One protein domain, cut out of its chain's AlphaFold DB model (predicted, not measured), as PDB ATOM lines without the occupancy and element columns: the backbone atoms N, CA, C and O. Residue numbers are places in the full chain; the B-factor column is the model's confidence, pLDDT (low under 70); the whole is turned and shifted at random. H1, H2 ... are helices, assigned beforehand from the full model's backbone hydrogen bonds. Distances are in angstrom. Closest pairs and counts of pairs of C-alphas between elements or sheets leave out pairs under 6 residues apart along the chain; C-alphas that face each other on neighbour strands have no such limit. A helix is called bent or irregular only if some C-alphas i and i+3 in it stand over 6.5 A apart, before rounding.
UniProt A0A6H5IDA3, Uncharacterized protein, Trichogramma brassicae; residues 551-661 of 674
ATOM      1  N   ALA A 551      12.335   3.332 -37.270       86.06
ATOM      2  CA  ALA A 551      10.929   3.237 -36.875       86.06
ATOM      3  C   ALA A 551      10.662   1.971 -36.048       86.06
ATOM      4  O   ALA A 551      11.264   0.927 -36.304       86.06
ATOM      5  N   CYS A 552       9.779   2.076 -35.054       86.00
ATOM      6  CA  CYS A 552       9.200   0.906 -34.410       86.00
ATOM      7  C   CYS A 552       8.150   0.292 -35.338       86.00
ATOM      8  O   CYS A 552       7.350   0.993 -35.941       86.00
ATOM      9  N   ASP A 553       8.169  -1.027 -35.454       85.44
ATOM     10  CA  ASP A 553       7.194  -1.824 -36.197       85.44
ATOM     11  C   ASP A 553       5.854  -1.949 -35.457       85.44
ATOM     12  O   ASP A 553       4.831  -2.243 -36.066       85.44
ATOM     13  N   LYS A 554       5.856  -1.712 -34.138       82.81
ATOM     14  CA  LYS A 554       4.704  -1.906 -33.244       82.81
ATOM     15  C   LYS A 554       4.066  -0.605 -32.744       82.81
ATOM     16  O   LYS A 554       3.064  -0.659 -32.036       82.81
ATOM     17  N   CYS A 555       4.645   0.558 -33.047       86.62
ATOM     18  CA  CYS A 555       4.025   1.864 -32.807       86.62
ATOM     19  C   CYS A 555       4.659   2.953 -33.680       86.62
ATOM     20  O   CYS A 555       5.729   2.769 -34.248       86.62
ATOM     21  N   GLU A 556       4.056   4.138 -33.710       85.50
ATOM     22  CA  GLU A 556       4.496   5.260 -34.554       85.50
ATOM     23  C   GLU A 556       5.796   5.948 -34.081       85.50
ATOM     24  O   GLU A 556       6.257   6.931 -34.668       85.50
ATOM     25  N   GLN A 557       6.430   5.457 -33.010       85.62
ATOM     26  CA  GLN A 557       7.649   6.062 -32.480       85.62
ATOM     27  C   GLN A 557       8.855   5.793 -33.384       85.62
ATOM     28  O   GLN A 557       9.181   4.656 -33.729       85.62
ATOM     29  N   ARG A 558       9.586   6.867 -33.696       87.06
ATOM     30  CA  ARG A 558      10.839   6.821 -34.456       87.06
ATOM     31  C   ARG A 558      12.013   7.275 -33.602       87.06
ATOM     32  O   ARG A 558      11.905   8.190 -32.782       87.06
ATOM     33  N   PHE A 559      13.173   6.683 -33.847       85.50
ATOM     34  CA  PHE A 559      14.392   6.904 -33.083       85.50
ATOM     35  C   PHE A 559      15.546   7.284 -34.011       85.50
ATOM     36  O   PHE A 559      15.702   6.740 -35.099       85.50
ATOM     37  N   GLY A 560      16.398   8.205 -33.557       81.94
ATOM     38  CA  GLY A 560      17.626   8.579 -34.271       81.94
ATOM     39  C   GLY A 560      18.760   7.558 -34.131       81.94
ATOM     40  O   GLY A 560      19.732   7.605 -34.872       81.94
ATOM     41  N   ILE A 561      18.659   6.623 -33.179       82.12
ATOM     42  CA  ILE A 561      19.692   5.617 -32.899       82.12
ATOM     43  C   ILE A 561      19.034   4.251 -32.717       82.12
ATOM     44  O   ILE A 561      18.148   4.106 -31.876       82.12
ATOM     45  N   LYS A 562      19.525   3.232 -33.433       82.44
ATOM     46  CA  LYS A 562      19.013   1.851 -33.367       82.44
ATOM     47  C   LYS A 562      18.962   1.280 -31.948       82.44
ATOM     48  O   LYS A 562      18.016   0.586 -31.602       82.44
ATOM     49  N   SER A 563      19.949   1.587 -31.102       79.31
ATOM     50  CA  SER A 563      19.951   1.132 -29.704       79.31
ATOM     51  C   SER A 563      18.748   1.648 -28.917       79.31
ATOM     52  O   SER A 563      18.243   0.939 -28.059       79.31
ATOM     53  N   ASN A 564      18.273   2.861 -29.211       83.88
ATOM     54  CA  ASN A 564      17.118   3.430 -28.521       83.88
ATOM     55  C   ASN A 564      15.821   2.771 -28.988       83.88
ATOM     56  O   ASN A 564      14.961   2.523 -28.150       83.88
ATOM     57  N   LEU A 565      15.718   2.433 -30.280       86.31
ATOM     58  CA  LEU A 565      14.617   1.621 -30.797       86.31
ATOM     59  C   LEU A 565      14.574   0.254 -30.101       86.31
ATOM     60  O   LEU A 565      13.530  -0.119 -29.580       86.31
ATOM     61  N   LEU A 566      15.711  -0.446 -30.011       81.69
ATOM     62  CA  LEU A 566      15.783  -1.744 -29.327       81.69
ATOM     63  C   LEU A 566      15.347  -1.632 -27.860       81.69
ATOM     64  O   LEU A 566      14.520  -2.405 -27.393       81.69
ATOM     65  N   VAL A 567      15.851  -0.628 -27.133       79.44
ATOM     66  CA  VAL A 567      15.453  -0.398 -25.735       79.44
ATOM     67  C   VAL A 567      13.965  -0.068 -25.620       79.44
ATOM     68  O   VAL A 567      13.320  -0.524 -24.680       79.44
ATOM     69  N   HIS A 568      13.412   0.702 -26.556       82.50
ATOM     70  CA  HIS A 568      11.984   0.996 -26.615       82.50
ATOM     71  C   HIS A 568      11.152  -0.271 -26.857       82.50
ATOM     72  O   HIS A 568      10.241  -0.534 -26.075       82.50
ATOM     73  N   GLN A 569      11.502  -1.080 -27.861       82.75
ATOM     74  CA  GLN A 569      10.818  -2.338 -28.174       82.75
ATOM     75  C   GLN A 569      10.795  -3.272 -26.960       82.75
ATOM     76  O   GLN A 569       9.727  -3.716 -26.532       82.75
ATOM     77  N   MET A 570      11.946  -3.451 -26.310       77.00
ATOM     78  CA  MET A 570      12.056  -4.260 -25.094       77.00
ATOM     79  C   MET A 570      11.229  -3.695 -23.928       77.00
ATOM     80  O   MET A 570      10.623  -4.442 -23.159       77.00
ATOM     81  N   ALA A 571      11.217  -2.370 -23.751       75.81
ATOM     82  CA  ALA A 571      10.608  -1.727 -22.589       75.81
ATOM     83  C   ALA A 571       9.090  -1.554 -22.686       75.81
ATOM     84  O   ALA A 571       8.431  -1.585 -21.643       75.81
ATOM     85  N   VAL A 572       8.573  -1.313 -23.890       77.31
ATOM     86  CA  VAL A 572       7.182  -0.908 -24.142       77.31
ATOM     87  C   VAL A 572       6.364  -2.056 -24.718       77.31
ATOM     88  O   VAL A 572       5.242  -2.257 -24.275       77.31
ATOM     89  N   HIS A 573       6.926  -2.831 -25.648       80.50
ATOM     90  CA  HIS A 573       6.172  -3.866 -26.357       80.50
ATOM     91  C   HIS A 573       6.379  -5.265 -25.777       80.50
ATOM     92  O   HIS A 573       5.448  -6.059 -25.754       80.50
ATOM     93  N   GLU A 574       7.580  -5.580 -25.294       78.00
ATOM     94  CA  GLU A 574       7.900  -6.945 -24.847       78.00
ATOM     95  C   GLU A 574       7.886  -7.112 -23.325       78.00
ATOM     96  O   GLU A 574       7.910  -8.232 -22.821       78.00
ATOM     97  N   GLY A 575       7.930  -6.009 -22.569       68.50
ATOM     98  CA  GLY A 575       8.049  -6.039 -21.107       68.50
ATOM     99  C   GLY A 575       9.319  -6.733 -20.582       68.50
ATOM    100  O   GLY A 575       9.468  -6.893 -19.364       68.50
ATOM    101  N   ARG A 576      10.249  -7.118 -21.468       69.94
ATOM    102  CA  ARG A 576      11.411  -7.956 -21.165       69.94
ATOM    103  C   ARG A 576      12.391  -7.251 -20.230       69.94
ATOM    104  O   ARG A 576      12.751  -6.084 -20.396       69.94
ATOM    105  N   LYS A 577      12.820  -7.981 -19.199       72.50
ATOM    106  CA  LYS A 577      13.822  -7.566 -18.206       72.50
ATOM    107  C   LYS A 577      14.944  -8.604 -18.190       72.50
ATOM    108  O   LYS A 577      15.051  -9.395 -17.256       72.50
ATOM    109  N   ASP A 578      15.751  -8.592 -19.243       77.69
ATOM    110  CA  ASP A 578      16.728  -9.649 -19.558       77.69
ATOM    111  C   ASP A 578      17.955  -9.677 -18.644       77.69
ATOM    112  O   ASP A 578      18.803 -10.558 -18.756       77.69
ATOM    113  N   TYR A 579      18.067  -8.718 -17.729       79.94
ATOM    114  CA  TYR A 579      19.186  -8.619 -16.804       79.94
ATOM    115  C   TYR A 579      18.703  -8.921 -15.378       79.94
ATOM    116  O   TYR A 579      18.399  -7.981 -14.630       79.94
ATOM    117  N   PRO A 580      18.562 -10.206 -14.996       80.25
ATOM    118  CA  PRO A 580      18.252 -10.591 -13.626       80.25
ATOM    119  C   PRO A 580      19.441 -10.301 -12.712       80.25
ATOM    120  O   PRO A 580      20.596 -10.487 -13.096       80.25
ATOM    121  N   CYS A 581      19.157  -9.847 -11.495       82.81
ATOM    122  CA  CYS A 581      20.151  -9.883 -10.439       82.81
ATOM    123  C   CYS A 581      20.279 -11.320  -9.932       82.81
ATOM    124  O   CYS A 581      19.295 -11.978  -9.626       82.81
ATOM    125  N   ASP A 582      21.511 -11.793  -9.855       83.06
ATOM    126  CA  ASP A 582      21.900 -13.055  -9.230       83.06
ATOM    127  C   ASP A 582      21.680 -13.052  -7.708       83.06
ATOM    128  O   ASP A 582      21.379 -14.082  -7.120       83.06
ATOM    129  N   LYS A 583      21.783 -11.877  -7.073       81.75
ATOM    130  CA  LYS A 583      21.684 -11.701  -5.616       81.75
ATOM    131  C   LYS A 583      20.286 -11.327  -5.106       81.75
ATOM    132  O   LYS A 583      20.059 -11.341  -3.899       81.75
ATOM    133  N   CYS A 584      19.336 -10.973  -5.975       85.69
ATOM    134  CA  CYS A 584      17.932 -10.811  -5.583       85.69
ATOM    135  C   CYS A 584      16.964 -11.003  -6.752       85.69
ATOM    136  O   CYS A 584      17.335 -10.921  -7.914       85.69
ATOM    137  N   LYS A 585      15.667 -11.141  -6.460       82.44
ATOM    138  CA  LYS A 585      14.628 -11.395  -7.477       82.44
ATOM    139  C   LYS A 585      14.353 -10.217  -8.438       82.44
ATOM    140  O   LYS A 585      13.438 -10.296  -9.260       82.44
ATOM    141  N   LYS A 586      15.096  -9.104  -8.361       80.56
ATOM    142  CA  LYS A 586      14.886  -7.944  -9.244       80.56
ATOM    143  C   LYS A 586      15.502  -8.181 -10.617       80.56
ATOM    144  O   LYS A 586      16.664  -8.550 -10.747       80.56
ATOM    145  N   LYS A 587      14.720  -7.879 -11.650       81.62
ATOM    146  CA  LYS A 587      15.153  -7.901 -13.049       81.62
ATOM    147  C   LYS A 587      15.184  -6.486 -13.619       81.62
ATOM    148  O   LYS A 587      14.316  -5.665 -13.308       81.62
ATOM    149  N   PHE A 588      16.160  -6.208 -14.473       79.62
ATOM    150  CA  PHE A 588      16.383  -4.899 -15.080       79.62
ATOM    151  C   PHE A 588      16.299  -4.985 -16.601       79.62
ATOM    152  O   PHE A 588      16.642  -5.996 -17.205       79.62
ATOM    153  N   ARG A 589      15.849  -3.894 -17.228       73.75
ATOM    154  CA  ARG A 589      15.762  -3.777 -18.695       73.75
ATOM    155  C   ARG A 589      17.110  -3.482 -19.352       73.75
ATOM    156  O   ARG A 589      17.321  -3.820 -20.503       73.75
ATOM    157  N   LEU A 590      18.021  -2.841 -18.617       74.69
ATOM    158  CA  LEU A 590      19.341  -2.447 -19.106       74.69
ATOM    159  C   LEU A 590      20.428  -3.006 -18.197       74.69
ATOM    160  O   LEU A 590      20.346  -2.861 -16.974       74.69
ATOM    161  N   LYS A 591      21.500  -3.533 -18.799       77.25
ATOM    162  CA  LYS A 591      22.666  -4.053 -18.073       77.25
ATOM    163  C   LYS A 591      23.269  -3.029 -17.112       77.25
ATOM    164  O   LYS A 591      23.629  -3.379 -15.997       77.25
ATOM    165  N   HIS A 592      23.348  -1.756 -17.509       75.75
ATOM    166  CA  HIS A 592      23.877  -0.705 -16.633       75.75
ATOM    167  C   HIS A 592      23.048  -0.533 -15.350       75.75
ATOM    168  O   HIS A 592      23.625  -0.357 -14.283       75.75
ATOM    169  N   HIS A 593      21.717  -0.640 -15.424       80.75
ATOM    170  CA  HIS A 593      20.867  -0.562 -14.231       80.75
ATOM    171  C   HIS A 593      21.051  -1.769 -13.311       80.75
ATOM    172  O   HIS A 593      21.025  -1.590 -12.099       80.75
ATOM    173  N   LEU A 594      21.275  -2.965 -13.869       82.56
ATOM    174  CA  LEU A 594      21.655  -4.133 -13.075       82.56
ATOM    175  C   LEU A 594      22.995  -3.895 -12.364       82.56
ATOM    176  O   LEU A 594      23.073  -4.101 -11.160       82.56
ATOM    177  N   VAL A 595      24.009  -3.393 -13.077       79.31
ATOM    178  CA  VAL A 595      25.329  -3.094 -12.492       79.31
ATOM    179  C   VAL A 595      25.207  -2.076 -11.358       79.31
ATOM    180  O   VAL A 595      25.723  -2.322 -10.278       79.31
ATOM    181  N   VAL A 596      24.474  -0.973 -11.555       76.00
ATOM    182  CA  VAL A 596      24.237   0.030 -10.497       76.00
ATOM    183  C   VAL A 596      23.418  -0.551  -9.344       76.00
ATOM    184  O   VAL A 596      23.611  -0.202  -8.184       76.00
ATOM    185  N   HIS A 597      22.467  -1.437  -9.622       81.25
ATOM    186  CA  HIS A 597      21.703  -2.096  -8.572       81.25
ATOM    187  C   HIS A 597      22.580  -3.017  -7.721       81.25
ATOM    188  O   HIS A 597      22.547  -2.897  -6.497       81.25
ATOM    189  N   GLN A 598      23.375  -3.881  -8.356       80.88
ATOM    190  CA  GLN A 598      24.348  -4.738  -7.684       80.88
ATOM    191  C   GLN A 598      25.309  -3.886  -6.849       80.88
ATOM    192  O   GLN A 598      25.407  -4.134  -5.647       80.88
ATOM    193  N   SER A 599      25.832  -2.807  -7.452       75.88
ATOM    194  CA  SER A 599      26.772  -1.869  -6.828       75.88
ATOM    195  C   SER A 599      26.202  -1.082  -5.643       75.88
ATOM    196  O   SER A 599      26.908  -0.615  -4.765       75.88
ATOM    197  N   THR A 600      24.889  -0.863  -5.589       75.00
ATOM    198  CA  THR A 600      24.300  -0.005  -4.543       75.00
ATOM    199  C   THR A 600      23.501  -0.757  -3.497       75.00
ATOM    200  O   THR A 600      23.183  -0.178  -2.452       75.00
ATOM    201  N   LYS A 601      23.124  -2.009  -3.772       77.62
ATOM    202  CA  LYS A 601      22.225  -2.799  -2.922       77.62
ATOM    203  C   LYS A 601      22.817  -4.110  -2.432       77.62
ATOM    204  O   LYS A 601      22.273  -4.632  -1.465       77.62
ATOM    205  N   HIS A 602      23.882  -4.619  -3.049       79.50
ATOM    206  CA  HIS A 602      24.412  -5.937  -2.706       79.50
ATOM    207  C   HIS A 602      25.868  -5.937  -2.254       79.50
ATOM    208  O   HIS A 602      26.202  -6.665  -1.332       79.50
ATOM    209  N   ASP A 603      26.731  -5.147  -2.878       75.69
ATOM    210  CA  ASP A 603      28.146  -5.022  -2.491       75.69
ATOM    211  C   ASP A 603      28.424  -3.770  -1.635       75.69
ATOM    212  O   ASP A 603      29.535  -3.578  -1.151       75.69
ATOM    213  N   GLY A 604      27.417  -2.910  -1.436       64.12
ATOM    214  CA  GLY A 604      27.551  -1.672  -0.668       64.12
ATOM    215  C   GLY A 604      28.482  -0.636  -1.310       64.12
ATOM    216  O   GLY A 604      28.838   0.344  -0.645       64.12
ATOM    217  N   SER A 605      28.856  -0.808  -2.583       64.25
ATOM    218  CA  SER A 605      29.788   0.063  -3.293       64.25
ATOM    219  C   SER A 605      29.173   1.460  -3.510       64.25
ATOM    220  O   SER A 605      28.298   1.748  -4.331       64.25
ATOM    221  N   ARG A 606      29.602   2.407  -2.671       66.50
ATOM    222  CA  ARG A 606      29.346   3.838  -2.873       66.50
ATOM    223  C   ARG A 606      30.637   4.498  -3.325       66.50
ATOM    224  O   ARG A 606      31.244   5.267  -2.582       66.50
ATOM    225  N   ASP A 607      31.035   4.165  -4.547       70.00
ATOM    226  CA  ASP A 607      32.349   4.487  -5.122       70.00
ATOM    227  C   ASP A 607      32.595   5.993  -5.278       70.00
ATOM    228  O   ASP A 607      33.725   6.445  -5.445       70.00
ATOM    229  N   PHE A 608      31.534   6.801  -5.218       76.19
ATOM    230  CA  PHE A 608      31.612   8.241  -5.416       76.19
ATOM    231  C   PHE A 608      31.539   8.964  -4.071       76.19
ATOM    232  O   PHE A 608      30.457   9.322  -3.603       76.19
ATOM    233  N   ALA A 609      32.693   9.186  -3.442       79.12
ATOM    234  CA  ALA A 609      32.805   9.965  -2.211       79.12
ATOM    235  C   ALA A 609      32.942  11.467  -2.503       79.12
ATOM    236  O   ALA A 609      33.709  11.882  -3.373       79.12
ATOM    237  N   CYS A 610      32.214  12.295  -1.757       80.06
ATOM    238  CA  CYS A 610      32.460  13.728  -1.757       80.06
ATOM    239  C   CYS A 610      33.758  14.024  -1.011       80.06
ATOM    240  O   CYS A 610      33.875  13.715   0.168       80.06
ATOM    241  N   ASN A 611      34.708  14.668  -1.678       80.06
ATOM    242  CA  ASN A 611      35.961  15.103  -1.062       80.06
ATOM    243  C   ASN A 611      35.767  16.153   0.050       80.06
ATOM    244  O   ASN A 611      36.610  16.237   0.931       80.06
ATOM    245  N   LYS A 612      34.661  16.916   0.039       80.94
ATOM    246  CA  LYS A 612      34.387  17.978   1.024       80.94
ATOM    247  C   LYS A 612      33.714  17.478   2.312       80.94
ATOM    248  O   LYS A 612      34.146  17.858   3.389       80.94
ATOM    249  N   CYS A 613      32.685  16.626   2.238       83.06
ATOM    250  CA  CYS A 613      31.990  16.109   3.438       83.06
ATOM    251  C   CYS A 613      32.063  14.588   3.627       83.06
ATOM    252  O   CYS A 613      31.334  14.031   4.446       83.06
ATOM    253  N   LYS A 614      32.875  13.885   2.828       80.69
ATOM    254  CA  LYS A 614      33.065  12.420   2.854       80.69
ATOM    255  C   LYS A 614      31.791  11.587   2.632       80.69
ATOM    256  O   LYS A 614      31.845  10.356   2.646       80.69
ATOM    257  N   LYS A 615      30.646  12.218   2.339       80.00
ATOM    258  CA  LYS A 615      29.391  11.530   2.017       80.00
ATOM    259  C   LYS A 615      29.556  10.722   0.733       80.00
ATOM    260  O   LYS A 615      29.979  11.249  -0.296       80.00
ATOM    261  N   LYS A 616      29.214   9.436   0.803       80.81
ATOM    262  CA  LYS A 616      29.359   8.497  -0.313       80.81
ATOM    263  C   LYS A 616      28.050   8.332  -1.083       80.81
ATOM    264  O   LYS A 616      26.977   8.218  -0.485       80.81
ATOM    265  N   PHE A 617      28.148   8.267  -2.406       77.44
ATOM    266  CA  PHE A 617      27.035   8.115  -3.337       77.44
ATOM    267  C   PHE A 617      27.248   6.886  -4.221       77.44
ATOM    268  O   PHE A 617      28.356   6.613  -4.668       77.44
ATOM    269  N   GLY A 618      26.163   6.168  -4.505       72.19
ATOM    270  CA  GLY A 618      26.185   5.012  -5.406       72.19
ATOM    271  C   GLY A 618      26.234   5.362  -6.897       72.19
ATOM    272  O   GLY A 618      26.440   4.495  -7.732       72.19
ATOM    273  N   GLU A 619      26.029   6.633  -7.257       74.00
ATOM    274  CA  GLU A 619      26.022   7.088  -8.651       74.00
ATOM    275  C   GLU A 619      26.718   8.448  -8.774       74.00
ATOM    276  O   GLU A 619      26.435   9.372  -8.004       74.00
ATOM    277  N   LYS A 620      27.582   8.606  -9.787       76.88
ATOM    278  CA  LYS A 620      28.400   9.816  -9.997       76.88
ATOM    279  C   LYS A 620      27.575  11.099 -10.107       76.88
ATOM    280  O   LYS A 620      27.949  12.126  -9.550       76.88
ATOM    281  N   TRP A 621      26.431  11.062 -10.793       77.56
ATOM    282  CA  TRP A 621      25.584  12.250 -10.952       77.56
ATOM    283  C   TRP A 621      24.962  12.710  -9.623       77.56
ATOM    284  O   TRP A 621      24.744  13.906  -9.434       77.56
ATOM    285  N   LYS A 622      24.719  11.788  -8.676       82.00
ATOM    286  CA  LYS A 622      24.235  12.130  -7.330       82.00
ATOM    287  C   LYS A 622      25.313  12.855  -6.529       82.00
ATOM    288  O   LYS A 622      24.967  13.817  -5.850       82.00
ATOM    289  N   LEU A 623      26.580  12.447  -6.665       84.19
ATOM    290  CA  LEU A 623      27.723  13.164  -6.094       84.19
ATOM    291  C   LEU A 623      27.851  14.572  -6.694       84.19
ATOM    292  O   LEU A 623      27.891  15.539  -5.941       84.19
ATOM    293  N   ILE A 624      27.835  14.701  -8.026       82.25
ATOM    294  CA  ILE A 624      27.933  16.010  -8.703       82.25
ATOM    295  C   ILE A 624      26.798  16.937  -8.249       82.25
ATOM    296  O   ILE A 624      27.029  18.091  -7.900       82.25
ATOM    297  N   ARG A 625      25.558  16.434  -8.202       84.00
ATOM    298  CA  ARG A 625      24.408  17.203  -7.706       84.00
ATOM    299  C   ARG A 625      24.580  17.603  -6.242       84.00
ATOM    300  O   ARG A 625      24.236  18.723  -5.881       84.00
ATOM    301  N   HIS A 626      25.072  16.701  -5.398       84.25
ATOM    302  CA  HIS A 626      25.339  17.004  -3.998       84.25
ATOM    303  C   HIS A 626      26.398  18.102  -3.851       84.25
ATOM    304  O   HIS A 626      26.158  19.049  -3.115       84.25
ATOM    305  N   GLN A 627      27.504  18.030  -4.594       85.06
ATOM    306  CA  GLN A 627      28.534  19.072  -4.586       85.06
ATOM    307  C   GLN A 627      27.947  20.434  -4.974       85.06
ATOM    308  O   GLN A 627      28.078  21.387  -4.211       85.06
ATOM    309  N   LYS A 628      27.174  20.490  -6.063       83.75
ATOM    310  CA  LYS A 628      26.517  21.727  -6.508       83.75
ATOM    311  C   LYS A 628      25.518  22.287  -5.496       83.75
ATOM    312  O   LYS A 628      25.506  23.475  -5.218       83.75
ATOM    313  N   THR A 629      24.659  21.442  -4.935       83.19
ATOM    314  CA  THR A 629      23.546  21.917  -4.092       83.19
ATOM    315  C   THR A 629      23.927  22.142  -2.631       83.19
ATOM    316  O   THR A 629      23.320  22.988  -1.987       83.19
ATOM    317  N   VAL A 630      24.903  21.396  -2.104       82.50
ATOM    318  CA  VAL A 630      25.276  21.422  -0.678       82.50
ATOM    319  C   VAL A 630      26.571  22.190  -0.437       82.50
ATOM    320  O   VAL A 630      26.667  22.885   0.564       82.50
ATOM    321  N   HIS A 631      27.557  22.092  -1.333       84.19
ATOM    322  CA  HIS A 631      28.850  22.763  -1.146       84.19
ATOM    323  C   HIS A 631      28.988  24.071  -1.918       84.19
ATOM    324  O   HIS A 631      29.751  24.929  -1.497       84.19
ATOM    325  N   GLU A 632      28.278  24.221  -3.034       82.94
ATOM    326  CA  GLU A 632      28.262  25.463  -3.822       82.94
ATOM    327  C   GLU A 632      26.962  26.261  -3.615       82.94
ATOM    328  O   GLU A 632      26.795  27.325  -4.198       82.94
ATOM    329  N   GLY A 633      26.008  25.741  -2.828       77.81
ATOM    330  CA  GLY A 633      24.723  26.403  -2.561       77.81
ATOM    331  C   GLY A 633      23.851  26.637  -3.805       77.81
ATOM    332  O   GLY A 633      22.897  27.415  -3.757       77.81
ATOM    333  N   ARG A 634      24.152  25.976  -4.930       81.31
ATOM    334  CA  ARG A 634      23.564  26.278  -6.237       81.31
ATOM    335  C   ARG A 634      22.079  25.910  -6.276       81.31
ATOM    336  O   ARG A 634      21.700  24.744  -6.123       81.31
ATOM    337  N   LYS A 635      21.234  26.917  -6.512       79.62
ATOM    338  CA  LYS A 635      19.770  26.809  -6.611       79.62
ATOM    339  C   LYS A 635      19.300  27.142  -8.029       79.62
ATOM    340  O   LYS A 635      18.746  28.206  -8.279       79.62
ATOM    341  N   ASP A 636      19.537  26.203  -8.944       83.75
ATOM    342  CA  ASP A 636      19.288  26.340 -10.391       83.75
ATOM    343  C   ASP A 636      17.794  26.366 -10.787       83.75
ATOM    344  O   ASP A 636      17.473  26.559 -11.957       83.75
ATOM    345  N   PHE A 637      16.869  26.131  -9.850       84.50
ATOM    346  CA  PHE A 637      15.436  26.009 -10.136       84.50
ATOM    347  C   PHE A 637      14.637  27.100  -9.402       84.50
ATOM    348  O   PHE A 637      14.173  26.847  -8.284       84.50
ATOM    349  N   PRO A 638      14.501  28.309  -9.976       82.31
ATOM    350  CA  PRO A 638      13.665  29.366  -9.410       82.31
ATOM    351  C   PRO A 638      12.179  29.017  -9.521       82.31
ATOM    352  O   PRO A 638      11.762  28.383 -10.493       82.31
ATOM    353  N   CYS A 639      11.383  29.418  -8.528       81.38
ATOM    354  CA  CYS A 639       9.944  29.483  -8.715       81.38
ATOM    355  C   CYS A 639       9.608  30.699  -9.577       81.38
ATOM    356  O   CYS A 639      10.161  31.775  -9.415       81.38
ATOM    357  N   ASP A 640       8.703  30.495 -10.517       83.19
ATOM    358  CA  ASP A 640       8.115  31.520 -11.373       83.19
ATOM    359  C   ASP A 640       7.075  32.388 -10.645       83.19
ATOM    360  O   ASP A 640       6.711  33.446 -11.141       83.19
ATOM    361  N   LYS A 641       6.589  31.941  -9.478       79.12
ATOM    362  CA  LYS A 641       5.513  32.589  -8.707       79.12
ATOM    363  C   LYS A 641       5.961  33.224  -7.391       79.12
ATOM    364  O   LYS A 641       5.166  33.892  -6.742       79.12
ATOM    365  N   CYS A 642       7.196  32.983  -6.963       82.62
ATOM    366  CA  CYS A 642       7.796  33.636  -5.804       82.62
ATOM    367  C   CYS A 642       9.321  33.617  -5.919       82.62
ATOM    368  O   CYS A 642       9.888  32.880  -6.721       82.62
ATOM    369  N   GLU A 643      10.005  34.366  -5.061       83.25
ATOM    370  CA  GLU A 643      11.462  34.524  -5.135       83.25
ATOM    371  C   GLU A 643      12.260  33.314  -4.615       83.25
ATOM    372  O   GLU A 643      13.497  33.302  -4.618       83.25
ATOM    373  N   ILE A 644      11.579  32.249  -4.182       84.62
ATOM    374  CA  ILE A 644      12.238  31.075  -3.617       84.62
ATOM    375  C   ILE A 644      12.867  30.234  -4.733       84.62
ATOM    376  O   ILE A 644      12.204  29.736  -5.646       84.62
ATOM    377  N   LYS A 645      14.178  30.003  -4.612       84.69
ATOM    378  CA  LYS A 645      14.951  29.128  -5.503       84.69
ATOM    379  C   LYS A 645      15.250  27.784  -4.843       84.69
ATOM    380  O   LYS A 645      15.579  27.702  -3.656       84.69
ATOM    381  N   PHE A 646      15.216  26.717  -5.634       84.75
ATOM    382  CA  PHE A 646      15.442  25.348  -5.179       84.75
ATOM    383  C   PHE A 646      16.678  24.738  -5.841       84.75
ATOM    384  O   PHE A 646      16.939  24.922  -7.026       84.75
ATOM    385  N   GLY A 647      17.427  23.930  -5.085       81.12
ATOM    386  CA  GLY A 647      18.544  23.141  -5.624       81.12
ATOM    387  C   GLY A 647      18.104  21.922  -6.443       81.12
ATOM    388  O   GLY A 647      18.915  21.308  -7.132       81.12
ATOM    389  N   GLN A 648      16.825  21.533  -6.377       80.88
ATOM    390  CA  GLN A 648      16.290  20.385  -7.111       80.88
ATOM    391  C   GLN A 648      14.903  20.678  -7.681       80.88
ATOM    392  O   GLN A 648      14.010  21.105  -6.950       80.88
ATOM    393  N   LYS A 649      14.688  20.318  -8.954       82.69
ATOM    394  CA  LYS A 649      13.393  20.454  -9.643       82.69
ATOM    395  C   LYS A 649      12.234  19.792  -8.890       82.69
ATOM    396  O   LYS A 649      11.150  20.349  -8.826       82.69
ATOM    397  N   ALA A 650      12.458  18.632  -8.269       83.00
ATOM    398  CA  ALA A 650      11.421  17.946  -7.493       83.00
ATOM    399  C   ALA A 650      10.950  18.750  -6.264       83.00
ATOM    400  O   ALA A 650       9.798  18.621  -5.856       83.00
ATOM    401  N   HIS A 651      11.824  19.570  -5.668       87.44
ATOM    402  CA  HIS A 651      11.459  20.437  -4.546       87.44
ATOM    403  C   HIS A 651      10.688  21.664  -5.027       87.44
ATOM    404  O   HIS A 651       9.681  21.987  -4.412       87.44
ATOM    405  N   LEU A 652      11.087  22.257  -6.159       86.12
ATOM    406  CA  LEU A 652      10.310  23.307  -6.823       86.12
ATOM    407  C   LEU A 652       8.889  22.821  -7.151       86.12
ATOM    408  O   LEU A 652       7.920  23.457  -6.755       86.12
ATOM    409  N   LEU A 653       8.758  21.652  -7.789       85.50
ATOM    410  CA  LEU A 653       7.451  21.078  -8.134       85.50
ATOM    411  C   LEU A 653       6.582  20.826  -6.894       85.50
ATOM    412  O   LEU A 653       5.374  21.045  -6.924       85.50
ATOM    413  N   ARG A 654       7.187  20.372  -5.787       84.25
ATOM    414  CA  ARG A 654       6.476  20.185  -4.516       84.25
ATOM    415  C   ARG A 654       6.037  21.518  -3.925       84.25
ATOM    416  O   ARG A 654       4.880  21.635  -3.553       84.25
ATOM    417  N   HIS A 655       6.929  22.502  -3.880       82.31
ATOM    418  CA  HIS A 655       6.645  23.845  -3.388       82.31
ATOM    419  C   HIS A 655       5.512  24.510  -4.181       82.31
ATOM    420  O   HIS A 655       4.536  24.960  -3.587       82.31
ATOM    421  N   GLN A 656       5.570  24.459  -5.514       84.12
ATOM    422  CA  GLN A 656       4.495  24.942  -6.379       84.12
ATOM    423  C   GLN A 656       3.161  24.243  -6.089       84.12
ATOM    424  O   GLN A 656       2.107  24.863  -6.188       84.12
ATOM    425  N   LYS A 657       3.193  22.960  -5.706       83.81
ATOM    426  CA  LYS A 657       1.992  22.191  -5.366       83.81
ATOM    427  C   LYS A 657       1.457  22.483  -3.958       83.81
ATOM    428  O   LYS A 657       0.251  22.439  -3.773       83.81
ATOM    429  N   THR A 658       2.311  22.747  -2.970       81.50
ATOM    430  CA  THR A 658       1.888  22.899  -1.563       81.50
ATOM    431  C   THR A 658       1.673  24.345  -1.132       81.50
ATOM    432  O   THR A 658       0.853  24.579  -0.255       81.50
ATOM    433  N   VAL A 659       2.398  25.301  -1.719       78.44
ATOM    434  CA  VAL A 659       2.370  26.720  -1.322       78.44
ATOM    435  C   VAL A 659       1.487  27.544  -2.255       78.44
ATOM    436  O   VAL A 659       0.703  28.362  -1.796       78.44
ATOM    437  N   HIS A 660       1.548  27.287  -3.564       79.69
ATOM    438  CA  HIS A 660       0.793  28.062  -4.559       79.69
ATOM    439  C   HIS A 660      -0.518  27.403  -5.009       79.69
ATOM    440  O   HIS A 660      -1.202  27.939  -5.877       79.69
ATOM    441  N   LYS A 661      -0.856  26.221  -4.475       71.06
ATOM    442  CA  LYS A 661      -2.036  25.437  -4.888       71.06
ATOM    443  C   LYS A 661      -2.770  24.785  -3.703       71.06
ATOM    444  O   LYS A 661      -3.213  23.650  -3.835       71.06
TER     445      LYS A 661
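What this domain is: This is residues 551 to 661 of the 674 residues of an uncharacterized protein of Trichogramma brassicae (UniProt A0A6H5IDA3). Four short helices are strung along an open arch, none touching another; H1 and H4 make the two feet and H2 and H3 the top, and the middle of the arch is empty. Before each of H2, H3 and H4 the chain folds back on itself in a small looped hairpin too short to bear named strands. The printed part has 111 residues with four named helices, H1, H2, H3 and H4 in that order, and no named strand; the class is all helix, though under half of the residues, 45 of 111, are in named elements. The whole is loose, with a radius of gyration of the C-alphas of 19.2 A, and spans 48 by 39 by 26 A.

How they stand to each other: Begin with the two longest helices, 12 residues each: H1, residues 562 to 573, and H3, residues 620 to 631. They are apart, with no C-alpha of the one within 8 A of the other. Look next at H2, residues 591 to 601, which is apart from H1 and from H3. H4, residues 649 to 658, is apart from H1, H2 and H3. In the links you will find short antiparallel pairings: residues 579 to 580 with 587 to 588, residues 608 to 609 with 616 to 617, and residues 637 to 638 with 645 to 646. In H1, H2, H3 and H4 every O i to N i+4 pair is within hydrogen-bond range.

Where its parts are: Find C-alpha 562 at (19.013, 1.851, -33.367); from there H1 runs 15.7 A to C-alpha 573. H1 is neither bent nor irregular, but only just: C-alphas 570 and 573 are 6.0 A apart. H2 starts at C-alpha 591 at (22.666, -4.053, -18.073) and runs 15.2 A to C-alpha 601 at (22.225, -2.799, -2.922); compare the two and you will find that mainly z changes. H3 runs 15.7 A from Lys 620 to His 631. H4 runs 14.3 A from Lys 649 to Thr 658, where C-alpha 658 stands at (1.888, 22.899, -1.563).

The domain as a whole: The two C-alphas farthest apart are those of Asp 553 and Lys 612, 50.2 A, while the first and last printed C-alphas, of Ala 551 and Lys 661, are 41.0 A apart. The printed part has no cut. The three links, H1 to H2, H2 to H3 and H3 to H4, are long, with 17, 18 and 17 residues. The mean pLDDT of the printed part is 80.4; look for values under 70 at residues 575 to 576 and 604 to 606.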